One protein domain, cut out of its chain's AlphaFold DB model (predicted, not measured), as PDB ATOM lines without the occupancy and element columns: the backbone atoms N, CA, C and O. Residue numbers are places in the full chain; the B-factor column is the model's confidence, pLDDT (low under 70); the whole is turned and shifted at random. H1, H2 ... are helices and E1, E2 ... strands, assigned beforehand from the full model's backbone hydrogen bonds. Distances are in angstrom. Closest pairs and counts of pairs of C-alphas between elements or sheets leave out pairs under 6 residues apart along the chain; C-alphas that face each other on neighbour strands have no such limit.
ATOM      1  N   VAL A   2     233.920 161.764 177.862       75.56
ATOM      2  CA  VAL A   2     232.449 162.001 177.870       75.56
ATOM      3  C   VAL A   2     232.096 163.494 177.818       75.56
ATOM      4  O   VAL A   2     231.146 163.867 177.140       75.56
ATOM      5  N   ALA A   3     232.891 164.346 178.470       73.00
ATOM      6  CA  ALA A   3     232.712 165.794 178.424       73.00
ATOM      7  C   ALA A   3     232.860 166.358 176.995       73.00
ATOM      8  O   ALA A   3     231.979 167.078 176.550       73.00
ATOM      9  N   ASP A   4     233.874 165.934 176.228       77.94
ATOM     10  CA  ASP A   4     234.050 166.386 174.832       77.94
ATOM     11  C   ASP A   4     232.856 165.968 173.954       77.94
ATOM     12  O   ASP A   4     232.365 166.735 173.133       77.94
ATOM     13  N   TRP A   5     232.333 164.756 174.179       84.31
ATOM     14  CA  TRP A   5     231.148 164.253 173.477       84.31
ATOM     15  C   TRP A   5     229.874 165.051 173.812       84.31
ATOM     16  O   TRP A   5     228.996 165.200 172.955       84.31
ATOM     17  N   LEU A   6     229.761 165.556 175.046       84.12
ATOM     18  CA  LEU A   6     228.653 166.406 175.493       84.12
ATOM     19  C   LEU A   6     228.772 167.833 174.954       84.12
ATOM     20  O   LEU A   6     227.751 168.400 174.562       84.12
ATOM     21  N   ASP A   7     229.986 168.381 174.895       77.12
ATOM     22  CA  ASP A   7     230.251 169.733 174.394       77.12
ATOM     23  C   ASP A   7     229.776 169.872 172.936       77.12
ATOM     24  O   ASP A   7     229.039 170.800 172.599       77.12
ATOM     25  N   GLU A   8     230.052 168.868 172.095       84.62
ATOM     26  CA  GLU A   8     229.544 168.777 170.713       84.62
ATOM     27  C   GLU A   8     228.006 168.767 170.605       84.62
ATOM     28  O   GLU A   8     227.446 169.051 169.548       84.62
ATOM     29  N   ARG A   9     227.309 168.403 171.686       86.56
ATOM     30  CA  ARG A   9     225.850 168.198 171.732       86.56
ATOM     31  C   ARG A   9     225.140 169.220 172.610       86.56
ATOM     32  O   ARG A   9     223.962 169.044 172.911       86.56
ATOM     33  N   SER A  10     225.835 170.288 173.011       85.00
ATOM     34  CA  SER A  10     225.304 171.314 173.920       85.00
ATOM     35  C   SER A  10     224.805 170.754 175.263       85.00
ATOM     36  O   SER A  10     223.931 171.356 175.898       85.00
ATOM     37  N   GLY A  11     225.348 169.604 175.677       90.56
ATOM     38  CA  GLY A  11     225.088 168.975 176.966       90.56
ATOM     39  C   GLY A  11     225.824 169.675 178.106       90.56
ATOM     40  O   GLY A  11     226.583 170.617 177.899       90.56
ATOM     41  N   ILE A  12     225.585 169.212 179.332       92.62
ATOM     42  CA  ILE A  12     226.301 169.677 180.523       92.62
ATOM     43  C   ILE A  12     226.741 168.489 181.368       92.62
ATOM     44  O   ILE A  12     226.080 167.451 181.389       92.62
ATOM     45  N   VAL A  13     227.836 168.674 182.099       93.31
ATOM     46  CA  VAL A  13     228.302 167.737 183.122       93.31
ATOM     47  C   VAL A  13     227.942 168.295 184.492       93.31
ATOM     48  O   VAL A  13     228.201 169.463 184.775       93.31
ATOM     49  N   ILE A  14     227.361 167.458 185.347       95.62
ATOM     50  CA  ILE A  14     227.173 167.740 186.772       95.62
ATOM     51  C   ILE A  14     227.853 166.613 187.544       95.62
ATOM     52  O   ILE A  14     227.584 165.441 187.276       95.62
ATOM     53  N   VAL A  15     228.723 166.958 188.493       96.31
ATOM     54  CA  VAL A  15     229.300 165.978 189.425       96.31
ATOM     55  C   VAL A  15     228.206 165.576 190.404       96.31
ATOM     56  O   VAL A  15     227.751 166.415 191.172       96.31
ATOM     57  N   ASN A  16     227.746 164.330 190.372       94.88
ATOM     58  CA  ASN A  16     226.634 163.883 191.207       94.88
ATOM     59  C   ASN A  16     227.071 163.549 192.642       94.88
ATOM     60  O   ASN A  16     228.161 163.015 192.861       94.88
ATOM     61  N   HIS A  17     226.179 163.830 193.601       94.38
ATOM     62  CA  HIS A  17     226.232 163.429 195.009       94.38
ATOM     63  C   HIS A  17     227.653 163.299 195.604       94.38
ATOM     64  O   HIS A  17     228.054 162.235 196.097       94.38
ATOM     65  N   ALA A  18     228.433 164.381 195.521       97.31
ATOM     66  CA  ALA A  18     229.893 164.370 195.639       97.31
ATOM     67  C   ALA A  18     230.419 163.882 196.997       97.31
ATOM     68  O   ALA A  18     231.518 163.334 197.080       97.31
ATOM     69  N   PHE A  19     229.625 164.031 198.057       96.75
ATOM     70  CA  PHE A  19     230.023 163.695 199.426       96.75
ATOM     71  C   PHE A  19     229.456 162.360 199.915       96.75
ATOM     72  O   PHE A  19     229.658 161.978 201.067       96.75
ATOM     73  N   THR A  20     228.739 161.621 199.064       93.44
ATOM     74  CA  THR A  20     228.219 160.306 199.456       93.44
ATOM     75  C   THR A  20     229.356 159.300 199.682       93.44
ATOM     76  O   THR A  20     230.319 159.263 198.915       93.44
ATOM     77  N   PRO A  21     229.252 158.421 200.696       90.38
ATOM     78  CA  PRO A  21     230.341 157.517 201.090       90.38
ATOM     79  C   PRO A  21     230.572 156.362 200.100       90.38
ATOM     80  O   PRO A  21     231.419 155.497 200.324       90.38
ATOM     81  N   HIS A  22     229.791 156.299 199.020       88.38
ATOM     82  CA  HIS A  22     229.884 155.268 197.998       88.38
ATOM     83  C   HIS A  22     229.899 155.921 196.623       88.38
ATOM     84  O   HIS A  22     228.853 156.333 196.129       88.38
ATOM     85  N   LYS A  23     231.075 155.962 195.990       90.19
ATOM     86  CA  LYS A  23     231.292 156.547 194.656       90.19
ATOM     87  C   LYS A  23     231.072 158.064 194.579       90.19
ATOM     88  O   LYS A  23     231.102 158.609 193.480       90.19
ATOM     89  N   GLY A  24     230.875 158.746 195.708       94.56
ATOM     90  CA  GLY A  24     230.964 160.201 195.761       94.56
ATOM     91  C   GLY A  24     232.418 160.632 195.590       94.56
ATOM     92  O   GLY A  24     233.309 160.008 196.179       94.56
ATOM     93  N   LEU A  25     232.631 161.682 194.790       96.81
ATOM     94  CA  LEU A  25     233.944 162.250 194.471       96.81
ATOM     95  C   LEU A  25     234.802 162.414 195.739       96.81
ATOM     96  O   LEU A  25     235.760 161.672 195.935       96.81
ATOM     97  N   TYR A  26     234.386 163.275 196.665       97.06
ATOM     98  CA  TYR A  26     235.085 163.500 197.936       97.06
ATOM     99  C   TYR A  26     234.707 162.489 199.015       97.06
ATOM    100  O   TYR A  26     235.508 162.167 199.893       97.06
ATOM    101  N   GLY A  27     233.482 161.962 198.949       93.62
ATOM    102  CA  GLY A  27     232.978 161.028 199.951       93.62
ATOM    103  C   GLY A  27     233.712 159.683 199.971       93.62
ATOM    104  O   GLY A  27     233.684 158.999 200.993       93.62
ATOM    105  N   SER A  28     234.381 159.294 198.877       93.31
ATOM    106  CA  SER A  28     235.107 158.015 198.826       93.31
ATOM    107  C   SER A  28     236.246 157.899 197.810       93.31
ATOM    108  O   SER A  28     237.014 156.946 197.924       93.31
ATOM    109  N   CYS A  29     236.358 158.793 196.821       93.81
ATOM    110  CA  CYS A  29     237.257 158.574 195.683       93.81
ATOM    111  C   CYS A  29     238.559 159.372 195.765       93.81
ATOM    112  O   CYS A  29     239.621 158.796 195.555       93.81
ATOM    113  N   VAL A  30     238.476 160.675 196.037       96.06
ATOM    114  CA  VAL A  30     239.606 161.605 195.905       96.06
ATOM    115  C   VAL A  30     239.697 162.552 197.091       96.06
ATOM    116  O   VAL A  30     238.721 162.729 197.831       96.06
ATOM    117  N   THR A  31     240.875 163.142 197.281       96.00
ATOM    118  CA  THR A  31     241.076 164.263 198.209       96.00
ATOM    119  C   THR A  31     241.004 165.588 197.456       96.00
ATOM    120  O   THR A  31     240.387 166.518 197.962       96.00
ATOM    121  N   HIS A  32     241.531 165.626 196.230       96.75
ATOM    122  CA  HIS A  32     241.443 166.755 195.306       96.75
ATOM    123  C   HIS A  32     240.694 166.352 194.034       96.75
ATOM    124  O   HIS A  32     240.840 165.232 193.542       96.75
ATOM    125  N   ALA A  33     239.861 167.241 193.492       96.19
ATOM    126  CA  ALA A  33     239.043 166.905 192.329       96.19
ATOM    127  C   ALA A  33     239.873 166.547 191.092       96.19
ATOM    128  O   ALA A  33     239.466 165.656 190.344       96.19
ATOM    129  N   ASP A  34     241.023 167.196 190.895       94.94
ATOM    130  CA  ASP A  34     241.901 167.021 189.732       94.94
ATOM    131  C   ASP A  34     242.465 165.595 189.580       94.94
ATOM    132  O   ASP A  34     242.833 165.192 188.475       94.94
ATOM    133  N   GLU A  35     242.424 164.787 190.644       96.12
ATOM    134  CA  GLU A  35     242.715 163.351 190.614       96.12
ATOM    135  C   GLU A  35     241.733 162.564 189.717       96.12
ATOM    136  O   GLU A  35     242.046 161.457 189.269       96.12
ATOM    137  N   MET A  36     240.534 163.102 189.456       93.19
ATOM    138  CA  MET A  36     239.477 162.413 188.703       93.19
ATOM    139  C   MET A  36     238.762 163.290 187.667       93.19
ATOM    140  O   MET A  36     238.335 162.771 186.631       93.19
ATOM    141  N   ILE A  37     238.588 164.588 187.923       92.12
ATOM    142  CA  ILE A  37     237.842 165.495 187.053       92.12
ATOM    143  C   ILE A  37     238.364 166.933 187.120       92.12
ATOM    144  O   ILE A  37     238.602 167.495 188.183       92.12
ATOM    145  N   ASP A  38     238.440 167.572 185.956       92.69
ATOM    146  CA  ASP A  38     238.587 169.022 185.859       92.69
ATOM    147  C   ASP A  38     237.247 169.705 186.188       92.69
ATOM    148  O   ASP A  38     236.312 169.693 185.378       92.69
ATOM    149  N   LEU A  39     237.146 170.301 187.382       94.12
ATOM    150  CA  LEU A  39     235.940 170.997 187.850       94.12
ATOM    151  C   LEU A  39     235.515 172.150 186.936       94.12
ATOM    152  O   LEU A  39     234.323 172.447 186.871       94.12
ATOM    153  N   SER A  40     236.439 172.767 186.192       92.06
ATOM    154  CA  SER A  40     236.099 173.852 185.260       92.06
ATOM    155  C   SER A  40     235.227 173.376 184.092       92.06
ATOM    156  O   SER A  40     234.535 174.176 183.460       92.06
ATOM    157  N   ARG A  41     235.206 172.060 183.837       89.94
ATOM    158  CA  ARG A  41     234.351 171.415 182.834       89.94
ATOM    159  C   ARG A  41     232.988 170.987 183.375       89.94
ATOM    160  O   ARG A  41     232.122 170.591 182.594       89.94
ATOM    161  N   ALA A  42     232.778 171.040 184.689       93.69
ATOM    162  CA  ALA A  42     231.491 170.752 185.302       93.69
ATOM    163  C   ALA A  42     230.655 172.036 185.394       93.69
ATOM    164  O   ALA A  42     231.093 173.059 185.910       93.69
ATOM    165  N   ALA A  43     229.405 171.977 184.937       95.44
ATOM    166  CA  ALA A  43     228.468 173.091 185.075       95.44
ATOM    167  C   ALA A  43     228.035 173.299 186.537       95.44
ATOM    168  O   ALA A  43     227.687 174.412 186.931       95.44
ATOM    169  N   ALA A  44     228.020 172.225 187.326       97.94
ATOM    170  CA  ALA A  44     227.682 172.244 188.739       97.94
ATOM    171  C   ALA A  44     228.215 171.000 189.461       97.94
ATOM    172  O   ALA A  44     228.575 169.997 188.839       97.94
ATOM    173  N   LEU A  45     228.184 171.060 190.787       98.44
ATOM    174  CA  LEU A  45     228.392 169.930 191.678       98.44
ATOM    175  C   LEU A  45     227.142 169.729 192.531       98.44
ATOM    176  O   LEU A  45     226.613 170.661 193.131       98.44
ATOM    177  N   GLU A  46     226.652 168.503 192.566       98.56
ATOM    178  CA  GLU A  46     225.553 168.092 193.416       98.56
ATOM    179  C   GLU A  46     226.088 167.676 194.784       98.56
ATOM    180  O   GLU A  46     226.911 166.765 194.893       98.56
ATOM    181  N   LEU A  47     225.587 168.328 195.833       98.12
ATOM    182  CA  LEU A  47     225.977 168.032 197.213       98.12
ATOM    183  C   LEU A  47     225.599 166.591 197.590       98.12
ATOM    184  O   LEU A  47     226.420 165.805 198.078       98.12
ATOM    185  N   GLY A  48     224.356 166.230 197.276       95.38
ATOM    186  CA  GLY A  48     223.739 164.970 197.653       95.38
ATOM    187  C   GLY A  48     223.371 164.911 199.135       95.38
ATOM    188  O   GLY A  48     223.733 165.756 199.945       95.38
ATOM    189  N   LEU A  49     222.708 163.820 199.511       94.06
ATOM    190  CA  LEU A  49     221.994 163.658 200.790       94.06
ATOM    191  C   LEU A  49     222.863 163.635 202.061       94.06
ATOM    192  O   LEU A  49     222.361 163.317 203.138       94.06
ATOM    193  N   SER A  50     224.180 163.784 201.923       95.19
ATOM    194  CA  SER A  50     225.151 163.558 203.002       95.19
ATOM    195  C   SER A  50     225.944 164.805 203.384       95.19
ATOM    196  O   SER A  50     226.721 164.734 204.335       95.19
ATOM    197  N   ALA A  51     225.756 165.916 202.674       96.81
ATOM    198  CA  ALA A  51     226.417 167.182 202.950       96.81
ATOM    199  C   ALA A  51     225.492 168.355 202.624       96.81
ATOM    200  O   ALA A  51     224.645 168.273 201.735       96.81
ATOM    201  N   ASP A  52     225.683 169.452 203.343       97.75
ATOM    202  CA  ASP A  52     225.101 170.747 203.023       97.75
ATOM    203  C   ASP A  52     226.178 171.706 202.495       97.75
ATOM    204  O   ASP A  52     227.333 171.328 202.274       97.75
ATOM    205  N   THR A  53     225.778 172.951 202.235       98.00
ATOM    206  CA  THR A  53     226.682 173.991 201.735       98.00
ATOM    207  C   THR A  53     227.819 174.286 202.709       98.00
ATOM    208  O   THR A  53     228.954 174.404 202.265       98.00
ATOM    209  N   GLU A  54     227.539 174.384 204.012       97.31
ATOM    210  CA  GLU A  54     228.557 174.718 205.019       97.31
ATOM    211  C   GLU A  54     229.648 173.647 205.055       97.31
ATOM    212  O   GLU A  54     230.835 173.962 205.046       97.31
ATOM    213  N   MET A  55     229.235 172.381 205.001       97.25
ATOM    214  CA  MET A  55     230.122 171.237 204.859       97.25
ATOM    215  C   MET A  55     230.971 171.314 203.577       97.25
ATOM    216  O   MET A  55     232.190 171.160 203.627       97.25
ATOM    217  N   ALA A  56     230.348 171.549 202.424       97.94
ATOM    218  CA  ALA A  56     231.050 171.558 201.141       97.94
ATOM    219  C   ALA A  56     231.998 172.757 200.963       97.94
ATOM    220  O   ALA A  56     233.058 172.603 200.361       97.94
ATOM    221  N   ASP A  57     231.656 173.926 201.507       98.00
ATOM    222  CA  ASP A  57     232.478 175.142 201.433       98.00
ATOM    223  C   ASP A  57     233.710 175.106 202.365       98.00
ATOM    224  O   ASP A  57     234.515 176.033 202.363       98.00
ATOM    225  N   CYS A  58     233.922 174.016 203.111       97.88
ATOM    226  CA  CYS A  58     235.217 173.725 203.737       97.88
ATOM    227  C   CYS A  58     236.278 173.218 202.737       97.88
ATOM    228  O   CYS A  58     237.430 173.037 203.129       97.88
ATOM    229  N   VAL A  59     235.897 172.945 201.480       97.94
ATOM    230  CA  VAL A  59     236.789 172.498 200.396       97.94
ATOM    231  C   VAL A  59     236.959 173.639 199.391       97.94
ATOM    232  O   VAL A  59     236.081 173.909 198.568       97.94
ATOM    233  N   SER A  60     238.098 174.325 199.451       97.44
ATOM    234  CA  SER A  60     238.317 175.610 198.781       97.44
ATOM    235  C   SER A  60     238.224 175.568 197.256       97.44
ATOM    236  O   SER A  60     237.726 176.513 196.638       97.44
ATOM    237  N   GLU A  61     238.633 174.459 196.632       97.50
ATOM    238  CA  GLU A  61     238.557 174.276 195.177       97.50
ATOM    239  C   GLU A  61     237.111 174.283 194.643       97.50
ATOM    240  O   GLU A  61     236.884 174.507 193.453       97.50
ATOM    241  N   LEU A  62     236.107 174.131 195.518       97.88
ATOM    242  CA  LEU A  62     234.687 174.201 195.163       97.88
ATOM    243  C   LEU A  62     234.108 175.622 195.144       97.88
ATOM    244  O   LEU A  62     232.949 175.805 194.751       97.88
ATOM    245  N   ALA A  63     234.889 176.643 195.513       97.69
ATOM    246  CA  ALA A  63     234.417 178.025 195.616       97.69
ATOM    247  C   ALA A  63     233.896 178.598 194.282       97.69
ATOM    248  O   ALA A  63     232.984 179.428 194.264       97.69
ATOM    249  N   ALA A  64     234.431 178.158 193.140       96.88
ATOM    250  CA  ALA A  64     233.958 178.591 191.822       96.88
ATOM    251  C   ALA A  64     232.730 177.801 191.324       96.88
ATOM    252  O   ALA A  64     232.031 178.239 190.402       96.88
ATOM    253  N   THR A  65     232.430 176.654 191.929       97.44
ATOM    254  CA  THR A  65     231.451 175.687 191.424       97.44
ATOM    255  C   THR A  65     230.042 176.017 191.908       97.44
ATOM    256  O   THR A  65     229.825 176.318 193.082       97.44
ATOM    257  N   THR A  66     229.047 175.959 191.017       98.38
ATOM    258  CA  THR A  66     227.632 176.074 191.416       98.38
ATOM    259  C   THR A  66     227.202 174.804 192.138       98.38
ATOM    260  O   THR A  66     227.429 173.707 191.630       98.38
ATOM    261  N   PHE A  67     226.550 174.944 193.292       98.69
ATOM    262  CA  PHE A  67     225.978 173.805 194.004       98.69
ATOM    263  C   PHE A  67     224.534 173.562 193.595       98.69
ATOM    264  O   PHE A  67     223.709 174.474 193.576       98.69
ATOM    265  N   VAL A  68     224.223 172.303 193.308       98.69
ATOM    266  CA  VAL A  68     222.853 171.830 193.119       98.69
ATOM    267  C   VAL A  68     222.501 170.828 194.211       98.69
ATOM    268  O   VAL A  68     223.345 170.120 194.756       98.69
ATOM    269  N   THR A  69     221.220 170.778 194.537       98.38
ATOM    270  CA  THR A  69     220.638 169.838 195.494       98.38
ATOM    271  C   THR A  69     219.527 169.107 194.771       98.38
ATOM    272  O   THR A  69     218.582 169.739 194.296       98.38
ATOM    273  N   ASN A  70     219.669 167.791 194.635       97.25
ATOM    274  CA  ASN A  70     218.755 166.946 193.880       97.25
ATOM    275  C   ASN A  70     218.427 165.690 194.680       97.25
ATOM    276  O   ASN A  70     219.253 165.129 195.390       97.25
ATOM    277  N   SER A  71     217.195 165.220 194.531       94.56
ATOM    278  CA  SER A  71     216.679 164.140 195.370       94.56
ATOM    279  C   SER A  71     217.277 162.748 195.141       94.56
ATOM    280  O   SER A  71     217.113 161.903 196.023       94.56
ATOM    281  N   ASP A  72     217.881 162.466 193.983       94.38
ATOM    282  CA  ASP A  72     218.234 161.098 193.560       94.38
ATOM    283  C   ASP A  72     217.067 160.105 193.800       94.38
ATOM    284  O   ASP A  72     217.133 159.128 194.562       94.38
ATOM    285  N   ALA A  73     215.892 160.471 193.277       93.25
ATOM    286  CA  ALA A  73     214.637 159.821 193.622       93.25
ATOM    287  C   ALA A  73     214.465 158.477 192.910       93.25
ATOM    288  O   ALA A  73     214.264 158.406 191.704       93.25
ATOM    289  N   HIS A  74     214.418 157.412 193.708       92.75
ATOM    290  CA  HIS A  74     214.121 156.046 193.262       92.75
ATOM    291  C   HIS A  74     212.659 155.638 193.515       92.75
ATOM    292  O   HIS A  74     212.270 154.485 193.340       92.75
ATOM    293  N   SER A  75     211.842 156.573 194.007       89.88
ATOM    294  CA  SER A  75     210.404 156.403 194.216       89.88
ATOM    295  C   SER A  75     209.734 157.768 194.360       89.88
ATOM    296  O   SER A  75     210.369 158.731 194.794       89.88
ATOM    297  N   THR A  76     208.440 157.854 194.056       85.00
ATOM    298  CA  THR A  76     207.664 159.101 194.171       85.00
ATOM    299  C   THR A  76     207.717 159.731 195.569       85.00
ATOM    300  O   THR A  76     207.882 160.944 195.641       85.00
ATOM    301  N   PRO A  77     207.654 158.979 196.691       83.19
ATOM    302  CA  PRO A  77     207.791 159.572 198.024       83.19
ATOM    303  C   PRO A  77     209.165 160.189 198.313       83.19
ATOM    304  O   PRO A  77     209.298 160.930 199.276       83.19
ATOM    305  N   LYS A  78     210.197 159.856 197.526       87.94
ATOM    306  CA  LYS A  78     211.545 160.428 197.662       87.94
ATOM    307  C   LYS A  78     211.818 161.558 196.671       87.94
ATOM    308  O   LYS A  78     212.883 162.163 196.754       87.94
ATOM    309  N   LEU A  79     210.884 161.850 195.762       90.06
ATOM    310  CA  LEU A  79     210.995 162.967 194.830       90.06
ATOM    311  C   LEU A  79     211.054 164.291 195.593       90.06
ATOM    312  O   LEU A  79     210.283 164.499 196.524       90.06
ATOM    313  N   ALA A  80     211.965 165.176 195.185       90.88
ATOM    314  CA  ALA A  80     212.128 166.509 195.769       90.88
ATOM    315  C   ALA A  80     212.392 166.531 197.292       90.88
ATOM    316  O   ALA A  80     212.157 167.548 197.937       90.88
ATOM    317  N   ARG A  81     212.949 165.453 197.873       91.69
ATOM    318  CA  ARG A  81     213.528 165.508 199.235       91.69
ATOM    319  C   ARG A  81     214.729 166.457 199.324       91.69
ATOM    320  O   ARG A  81     215.023 166.966 200.397       91.69
ATOM    321  N   GLU A  82     215.381 166.684 198.186       95.38
ATOM    322  CA  GLU A  82     216.285 167.800 197.936       95.38
ATOM    323  C   GLU A  82     215.947 168.395 196.569       95.38
ATOM    324  O   GLU A  82     215.583 167.667 195.635       95.38
ATOM    325  N   TYR A  83     216.029 169.713 196.475       96.25
ATOM    326  CA  TYR A  83     215.750 170.497 195.278       96.25
ATOM    327  C   TYR A  83     216.408 171.869 195.430       96.25
ATOM    328  O   TYR A  83     216.906 172.217 196.498       96.25
ATOM    329  N   HIS A  84     216.404 172.678 194.384       97.75
ATOM    330  CA  HIS A  84     216.870 174.056 194.455       97.75
ATOM    331  C   HIS A  84     215.835 174.988 193.831       97.75
ATOM    332  O   HIS A  84     215.020 174.576 193.002       97.75
ATOM    333  N   VAL A  85     215.837 176.245 194.263       97.25
ATOM    334  CA  VAL A  85     215.014 177.305 193.682       97.25
ATOM    335  C   VAL A  85     215.903 178.132 192.776       97.25
ATOM    336  O   VAL A  85     216.993 178.536 193.173       97.25
ATOM    337  N   ALA A  86     215.447 178.375 191.553       97.75
ATOM    338  CA  ALA A  86     216.190 179.144 190.572       97.75
ATOM    339  C   ALA A  86     215.344 180.284 190.007       97.75
ATOM    340  O   ALA A  86     214.141 180.135 189.780       97.75
ATOM    341  N   THR A  87     215.998 181.410 189.751       97.69
ATOM    342  CA  THR A  87     215.433 182.536 189.011       97.69
ATOM    343  C   THR A  87     215.847 182.420 187.552       97.69
ATOM    344  O   THR A  87     217.031 182.318 187.242       97.69
ATOM    345  N   MET A  88     214.866 182.424 186.651       97.00
ATOM    346  CA  MET A  88     215.070 182.389 185.203       97.00
ATOM    347  C   MET A  88     213.855 182.977 184.477       97.00
ATOM    348  O   MET A  88     212.770 183.045 185.052       97.00
ATOM    349  N   ILE A  89     214.029 183.399 183.221       96.44
ATOM    350  CA  ILE A  89     212.945 183.989 182.415       96.44
ATOM    351  C   ILE A  89     211.906 182.931 182.020       96.44
ATOM    352  O   ILE A  89     210.707 183.186 182.092       96.44
ATOM    353  N   PHE A  90     212.362 181.744 181.611       96.94
ATOM    354  CA  PHE A  90     211.505 180.640 181.185       96.94
ATOM    355  C   PHE A  90     212.117 179.294 181.613       96.94
ATOM    356  O   PHE A  90     213.343 179.169 181.576       96.94
ATOM    357  N   PRO A  91     211.314 178.293 182.032       96.12
ATOM    358  CA  PRO A  91     211.810 177.005 182.518       96.12
ATOM    359  C   PRO A  91     212.171 176.056 181.365       96.12
ATOM    360  O   PRO A  91     211.567 174.998 181.196       96.12
ATOM    361  N   ASP A  92     213.161 176.441 180.567       96.44
ATOM    362  CA  ASP A  92     213.774 175.586 179.552       96.44
ATOM    363  C   ASP A  92     215.245 175.280 179.877       96.44
ATOM    364  O   ASP A  92     215.852 175.828 180.802       96.44
ATOM    365  N   PHE A  93     215.824 174.363 179.104       95.88
ATOM    366  CA  PHE A  93     217.189 173.902 179.322       95.88
ATOM    367  C   PHE A  93     218.245 174.990 179.069       95.88
ATOM    368  O   PHE A  93     219.245 175.046 179.784       95.88
ATOM    369  N   GLU A  94     218.035 175.885 178.100       95.50
ATOM    370  CA  GLU A  94     218.996 176.952 177.794       95.50
ATOM    371  C   GLU A  94     219.080 177.971 178.930       95.50
ATOM    372  O   GLU A  94     220.172 178.338 179.373       95.50
ATOM    373  N   ASN A  95     217.932 178.371 179.467       97.25
ATOM    374  CA  ASN A  95     217.847 179.232 180.634       97.25
ATOM    375  C   ASN A  95     218.408 178.533 181.882       97.25
ATOM    376  O   ASN A  95     219.129 179.160 182.658       97.25
ATOM    377  N   TYR A  96     218.189 177.225 182.045       97.56
ATOM    378  CA  TYR A  96     218.795 176.472 183.144       97.56
ATOM    379  C   TYR A  96     220.328 176.395 183.046       97.56
ATOM    380  O   TYR A  96     221.027 176.581 184.039       97.56
ATOM    381  N   LYS A  97     220.898 176.236 181.845       96.25
ATOM    382  CA  LYS A  97     222.358 176.324 181.654       96.25
ATOM    383  C   LYS A  97     222.919 177.682 182.093       96.25
ATOM    384  O   LYS A  97     224.024 177.746 182.630       96.25
ATOM    385  N   ARG A  98     222.169 178.767 181.883       97.56
ATOM    386  CA  ARG A  98     222.535 180.117 182.349       97.56
ATOM    387  C   ARG A  98     222.459 180.244 183.868       97.56
ATOM    388  O   ARG A  98     223.347 180.861 184.446       97.56
ATOM    389  N   VAL A  99     221.475 179.599 184.501       98.31
ATOM    390  CA  VAL A  99     221.369 179.494 185.969       98.31
ATOM    391  C   VAL A  99     222.616 178.851 186.559       98.31
ATOM    392  O   VAL A  99     223.206 179.399 187.485       98.31
ATOM    393  N   LEU A 100     223.060 177.724 185.993       97.31
ATOM    394  CA  LEU A 100     224.250 177.022 186.482       97.31
ATOM    395  C   LEU A 100     225.537 177.839 186.296       97.31
ATOM    396  O   LEU A 100     226.433 177.767 187.132       97.31
ATOM    397  N   ARG A 101     225.610 178.664 185.245       96.12
ATOM    398  CA  ARG A 101     226.723 179.599 185.006       96.12
ATOM    399  C   ARG A 101     226.620 180.917 185.776       96.12
ATOM    400  O   ARG A 101     227.563 181.701 185.716       96.12
ATOM    401  N   ARG A 102     225.516 181.155 186.494       96.75
ATOM    402  CA  ARG A 102     225.250 182.396 187.243       96.75
ATOM    403  C   ARG A 102     225.289 183.642 186.342       96.75
ATOM    404  O   ARG A 102     225.908 184.650 186.673       96.75
ATOM    405  N   ASP A 103     224.679 183.549 185.162       96.62
ATOM    406  CA  ASP A 103     224.676 184.620 184.158       96.62
ATOM    407  C   ASP A 103     223.669 185.726 184.520       96.62
ATOM    408  O   ASP A 103     222.474 185.623 184.243       96.62
ATOM    409  N   GLY A 104     224.140 186.799 185.157       93.81
ATOM    410  CA  GLY A 104     223.317 187.960 185.503       93.81
ATOM    411  C   GLY A 104     222.169 187.611 186.459       93.81
ATOM    412  O   GLY A 104     222.392 187.292 187.621       93.81
ATOM    413  N   LEU A 105     220.925 187.700 185.976       94.31
ATOM    414  CA  LEU A 105     219.713 187.401 186.759       94.31
ATOM    415  C   LEU A 105     219.507 185.890 186.981       94.31
ATOM    416  O   LEU A 105     218.717 185.498 187.842       94.31
ATOM    417  N   PHE A 106     220.163 185.053 186.172       98.12
ATOM    418  CA  PHE A 106     219.980 183.608 186.156       98.12
ATOM    419  C   PHE A 106     220.825 182.960 187.236       98.12
ATOM    420  O   PHE A 106     222.038 182.848 187.086       98.12
ATOM    421  N   GLN A 107     220.193 182.506 188.313       97.56
ATOM    422  CA  GLN A 107     220.916 181.941 189.447       97.56
ATOM    423  C   GLN A 107     220.039 181.025 190.287       97.56
ATOM    424  O   GLN A 107     218.809 181.137 190.295       97.56
ATOM    425  N   ILE A 108     220.697 180.134 191.019       98.56
ATOM    426  CA  ILE A 108     220.080 179.418 192.127       98.56
ATOM    427  C   ILE A 108     219.997 180.399 193.293       98.56
ATOM    428  O   ILE A 108     221.000 180.986 193.680       98.56
ATOM    429  N   THR A 109     218.799 180.592 193.830       98.06
ATOM    430  CA  THR A 109     218.543 181.502 194.954       98.06
ATOM    431  C   THR A 109     218.473 180.776 196.288       98.06
ATOM    432  O   THR A 109     218.537 181.408 197.339       98.06
ATOM    433  N   GLU A 110     218.333 179.451 196.259       97.94
ATOM    434  CA  GLU A 110     218.199 178.617 197.445       97.94
ATOM    435  C   GLU A 110     218.516 177.161 197.096       97.94
ATOM    436  O   GLU A 110     217.942 176.608 196.154       97.94
ATOM    437  N   ASN A 111     219.370 176.518 197.887       98.50
ATOM    438  CA  ASN A 111     219.472 175.063 197.918       98.50
ATOM    439  C   ASN A 111     218.623 174.542 199.076       98.50
ATOM    440  O   ASN A 111     218.660 175.089 200.172       98.50
ATOM    441  N   VAL A 112     217.841 173.494 198.845       96.69
ATOM    442  CA  VAL A 112     217.024 172.854 199.877       96.69
ATOM    443  C   VAL A 112     217.376 171.380 199.929       96.69
ATOM    444  O   VAL A 112     217.321 170.689 198.910       96.69
ATOM    445  N   GLY A 113     217.700 170.876 201.111       95.44
ATOM    446  CA  GLY A 113     218.003 169.461 201.271       95.44
ATOM    447  C   GLY A 113     218.019 169.011 202.719       95.44
ATOM    448  O   GLY A 113     217.550 169.725 203.601       95.44
ATOM    449  N   LEU A 114     218.464 167.785 202.965       92.75
ATOM    450  CA  LEU A 114     218.343 167.170 204.283       92.75
ATOM    451  C   LEU A 114     219.329 167.769 205.284       92.75
ATOM    452  O   LEU A 114     220.387 168.268 204.924       92.75
ATOM    453  N   TRP A 115     219.025 167.627 206.573       92.75
ATOM    454  CA  TRP A 115     220.053 167.741 207.607       92.75
ATOM    455  C   TRP A 115     221.080 166.616 207.426       92.75
ATOM    456  O   TRP A 115     220.701 165.446 207.577       92.75
ATOM    457  N   PRO A 116     222.369 166.918 207.163       92.56
ATOM    458  CA  PRO A 116     223.379 165.880 206.964       92.56
ATOM    459  C   PRO A 116     223.490 164.938 208.163       92.56
ATOM    460  O   PRO A 116     223.734 163.745 207.992       92.56
ATOM    461  N   THR A 117     223.226 165.451 209.370       92.25
ATOM    462  CA  THR A 117     223.209 164.700 210.635       92.25
ATOM    463  C   THR A 117     222.223 163.538 210.652       92.25
ATOM    464  O   THR A 117     222.475 162.536 211.323       92.25
ATOM    465  N   LEU A 118     221.132 163.622 209.887       91.75
ATOM    466  CA  LEU A 118     220.158 162.541 209.757       91.75
ATOM    467  C   LEU A 118     220.652 161.423 208.828       91.75
ATOM    468  O   LEU A 118     220.090 160.327 208.849       91.75
ATOM    469  N   GLY A 119     221.688 161.662 208.021       91.56
ATOM    470  CA  GLY A 119     222.218 160.711 207.050       91.56
ATOM    471  C   GLY A 119     222.688 159.399 207.686       91.56
ATOM    472  O   GLY A 119     223.341 159.387 208.724       91.56
ATOM    473  N   HIS A 153     230.918 162.877 207.760       92.75
ATOM    474  CA  HIS A 153     231.446 164.012 208.509       92.75
ATOM    475  C   HIS A 153     232.955 163.870 208.714       92.75
ATOM    476  O   HIS A 153     233.709 164.806 208.479       92.75
ATOM    477  N   GLU A 154     233.401 162.671 209.087       91.25
ATOM    478  CA  GLU A 154     234.817 162.407 209.290       91.25
ATOM    479  C   GLU A 154     235.622 162.447 207.996       91.25
ATOM    480  O   GLU A 154     236.690 163.048 207.965       91.25
ATOM    481  N   ARG A 155     235.096 161.865 206.913       93.25
ATOM    482  CA  ARG A 155     235.732 161.967 205.596       93.25
ATOM    483  C   ARG A 155     235.844 163.419 205.137       93.25
ATOM    484  O   ARG A 155     236.856 163.798 204.564       93.25
ATOM    485  N   LEU A 156     234.820 164.225 205.391       92.69
ATOM    486  CA  LEU A 156     234.816 165.623 204.995       92.69
ATOM    487  C   LEU A 156     235.890 166.431 205.733       92.69
ATOM    488  O   LEU A 156     236.569 167.235 205.113       92.69
ATOM    489  N   LEU A 157     236.094 166.173 207.029       92.31
ATOM    490  CA  LEU A 157     237.174 166.800 207.797       92.31
ATOM    491  C   LEU A 157     238.571 166.464 207.252       92.31
ATOM    492  O   LEU A 157     239.494 167.244 207.449       92.31
ATOM    493  N   GLU A 158     238.740 165.322 206.580       92.75
ATOM    494  CA  GLU A 158     240.014 164.940 205.955       92.75
ATOM    495  C   GLU A 158     240.273 165.652 204.624       92.75
ATOM    496  O   GLU A 158     241.431 165.844 204.269       92.75
ATOM    497  N   VAL A 159     239.218 165.984 203.870       95.62
ATOM    498  CA  VAL A 159     239.333 166.688 202.577       95.62
ATOM    499  C   VAL A 159     239.230 168.206 202.723       95.62
ATOM    500  O   VAL A 159     239.590 168.932 201.805       95.62
ATOM    501  N   ALA A 160     238.719 168.685 203.858       95.62
ATOM    502  CA  ALA A 160     238.602 170.100 204.155       95.62
ATOM    503  C   ALA A 160     239.983 170.754 204.280       95.62
ATOM    504  O   ALA A 160     240.842 170.294 205.034       95.62
ATOM    505  N   ASP A 161     240.164 171.873 203.590       96.44
ATOM    506  CA  ASP A 161     241.363 172.711 203.633       96.44
ATOM    507  C   ASP A 161     241.080 174.107 204.214       96.44
ATOM    508  O   ASP A 161     241.994 174.919 204.372       96.44
ATOM    509  N   GLN A 162     239.824 174.377 204.591       95.19
ATOM    510  CA  GLN A 162     239.397 175.606 205.251       95.19
ATOM    511  C   GLN A 162     238.526 175.312 206.477       95.19
ATOM    512  O   GLN A 162     237.604 174.500 206.440       95.19
ATOM    513  N   ASN A 163     238.837 175.987 207.584       91.12
ATOM    514  CA  ASN A 163     238.056 175.965 208.818       91.12
ATOM    515  C   ASN A 163     238.246 177.311 209.552       91.12
ATOM    516  O   ASN A 163     239.382 177.620 209.929       91.12
ATOM    517  N   PRO A 164     237.195 178.126 209.769       93.81
ATOM    518  CA  PRO A 164     235.781 177.858 209.473       93.81
ATOM    519  C   PRO A 164     235.476 177.771 207.969       93.81
ATOM    520  O   PRO A 164     236.300 178.165 207.148       93.81
ATOM    521  N   SER A 165     234.291 177.251 207.635       96.62
ATOM    522  CA  SER A 165     233.749 177.235 206.268       96.62
ATOM    523  C   SER A 165     233.697 178.650 205.679       96.62
ATOM    524  O   SER A 165     233.314 179.595 206.379       96.62
ATOM    525  N   ILE A 166     234.080 178.811 204.406       97.44
ATOM    526  CA  ILE A 166     234.087 180.110 203.717       97.44
ATOM    527  C   ILE A 166     233.248 180.015 202.441       97.44
ATOM    528  O   ILE A 166     233.728 179.648 201.370       97.44
ATOM    529  N   SER A 167     231.982 180.420 202.540       97.62
ATOM    530  CA  SER A 167     231.108 180.506 201.372       97.62
ATOM    531  C   SER A 167     231.454 181.712 200.486       97.62
ATOM    532  O   SER A 167     231.560 182.839 200.984       97.62
ATOM    533  N   PRO A 168     231.579 181.535 199.158       97.44
ATOM    534  CA  PRO A 168     231.747 182.651 198.234       97.44
ATOM    535  C   PRO A 168     230.468 183.500 198.156       97.44
ATOM    536  O   PRO A 168     229.368 183.008 198.385       97.44
ATOM    537  N   VAL A 169     230.585 184.770 197.748       96.75
ATOM    538  CA  VAL A 169     229.456 185.734 197.708       96.75
ATOM    539  C   VAL A 169     228.263 185.244 196.875       96.75
ATOM    540  O   VAL A 169     227.122 185.591 197.161       96.75
ATOM    541  N   HIS A 170     228.515 184.440 195.839       96.31
ATOM    542  CA  HIS A 170     227.469 183.897 194.965       96.31
ATOM    543  C   HIS A 170     226.740 182.678 195.548       96.31
ATOM    544  O   HIS A 170     225.761 182.225 194.955       96.31
ATOM    545  N   ARG A 171     227.209 182.125 196.673       98.12
ATOM    546  CA  ARG A 171     226.641 180.918 197.270       98.12
ATOM    547  C   ARG A 171     225.252 181.222 197.845       98.12
ATOM    548  O   ARG A 171     225.140 182.045 198.755       98.12
ATOM    549  N   PRO A 172     224.184 180.562 197.364       97.94
ATOM    550  CA  PRO A 172     222.862 180.738 197.941       97.94
ATOM    551  C   PRO A 172     222.767 180.059 199.317       97.94
ATOM    552  O   PRO A 172     223.524 179.127 199.609       97.94
ATOM    553  N   PRO A 173     221.804 180.467 200.161       97.81
ATOM    554  CA  PRO A 173     221.540 179.773 201.411       97.81
ATOM    555  C   PRO A 173     221.136 178.315 201.160       97.81
ATOM    556  O   PRO A 173     220.378 178.013 200.232       97.81
ATOM    557  N   TYR A 174     221.590 177.432 202.048       98.06
ATOM    558  CA  TYR A 174     221.069 176.076 202.174       98.06
ATOM    559  C   TYR A 174     219.973 176.065 203.238       98.06
ATOM    560  O   TYR A 174     220.227 176.401 204.394       98.06
ATOM    561  N   ARG A 175     218.747 175.689 202.873       95.50
ATOM    562  CA  ARG A 175     217.670 175.454 203.835       95.50
ATOM    563  C   ARG A 175     217.512 173.976 204.087       95.50
ATOM    564  O   ARG A 175     217.125 173.215 203.200       95.50
ATOM    565  N   HIS A 176     217.751 173.583 205.327       94.00
ATOM    566  CA  HIS A 176     217.487 172.222 205.736       94.00
ATOM    567  C   HIS A 176     215.984 171.936 205.745       94.00
ATOM    568  O   HIS A 176     215.161 172.727 206.204       94.00
ATOM    569  N   HIS A 177     215.634 170.769 205.232       90.00
ATOM    570  CA  HIS A 177     214.286 170.278 205.064       90.00
ATOM    571  C   HIS A 177     214.175 168.904 205.715       90.00
ATOM    572  O   HIS A 177     215.008 168.021 205.506       90.00
ATOM    573  N   ILE A 178     213.119 168.718 206.505       89.88
ATOM    574  CA  ILE A 178     212.745 167.416 207.044       89.88
ATOM    575  C   ILE A 178     211.637 166.850 206.145       89.88
ATOM    576  O   ILE A 178     210.544 167.426 206.119       89.88
TER     577      ILE A 178
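What this domain is: This is residues 2 to 119 and 153 to 178 of the 248 residues of an uncharacterized protein of Acidibacillus ferrooxidans (UniProt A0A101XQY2). Loops with little regular structure surround strand E1, between sheet E2 E3 E4 and helices H2 and H5. The printed part has 144 residues, under half in named elements, class mixed: H1, residues 2 to 7, H2, 25 to 29, E1, 44 to 46, H3, 53 to 56, E2, 83 to 87, H4, 93 to 101, E3, 107 to 113, H5, 153 to 159, and E4, 174 to 176. It is compact, radius of gyration of the C-alphas 14.7 A, spans 40, 34 and 33 A.

How they stand to each other: H2 touches H5, closest at the C-alphas of Gly 27 and Arg 155, 6.4 A. In the mixed sheet, E2 and E3 are antiparallel, N 85 and O 110 2.9 A apart. H3 and H4 only graze it. In H1, H2, H4 and H5 every O i to N i+4 pair is within hydrogen-bond range.

Where its parts are: C-alpha 2 is at (232.449, 162.001, 177.870), C-alpha 176 at (217.487, 172.222, 205.736).

The domain as a whole: C-alphas 119 and 153 are 9.9 A apart across the cut; no printed pLDDT is under 70.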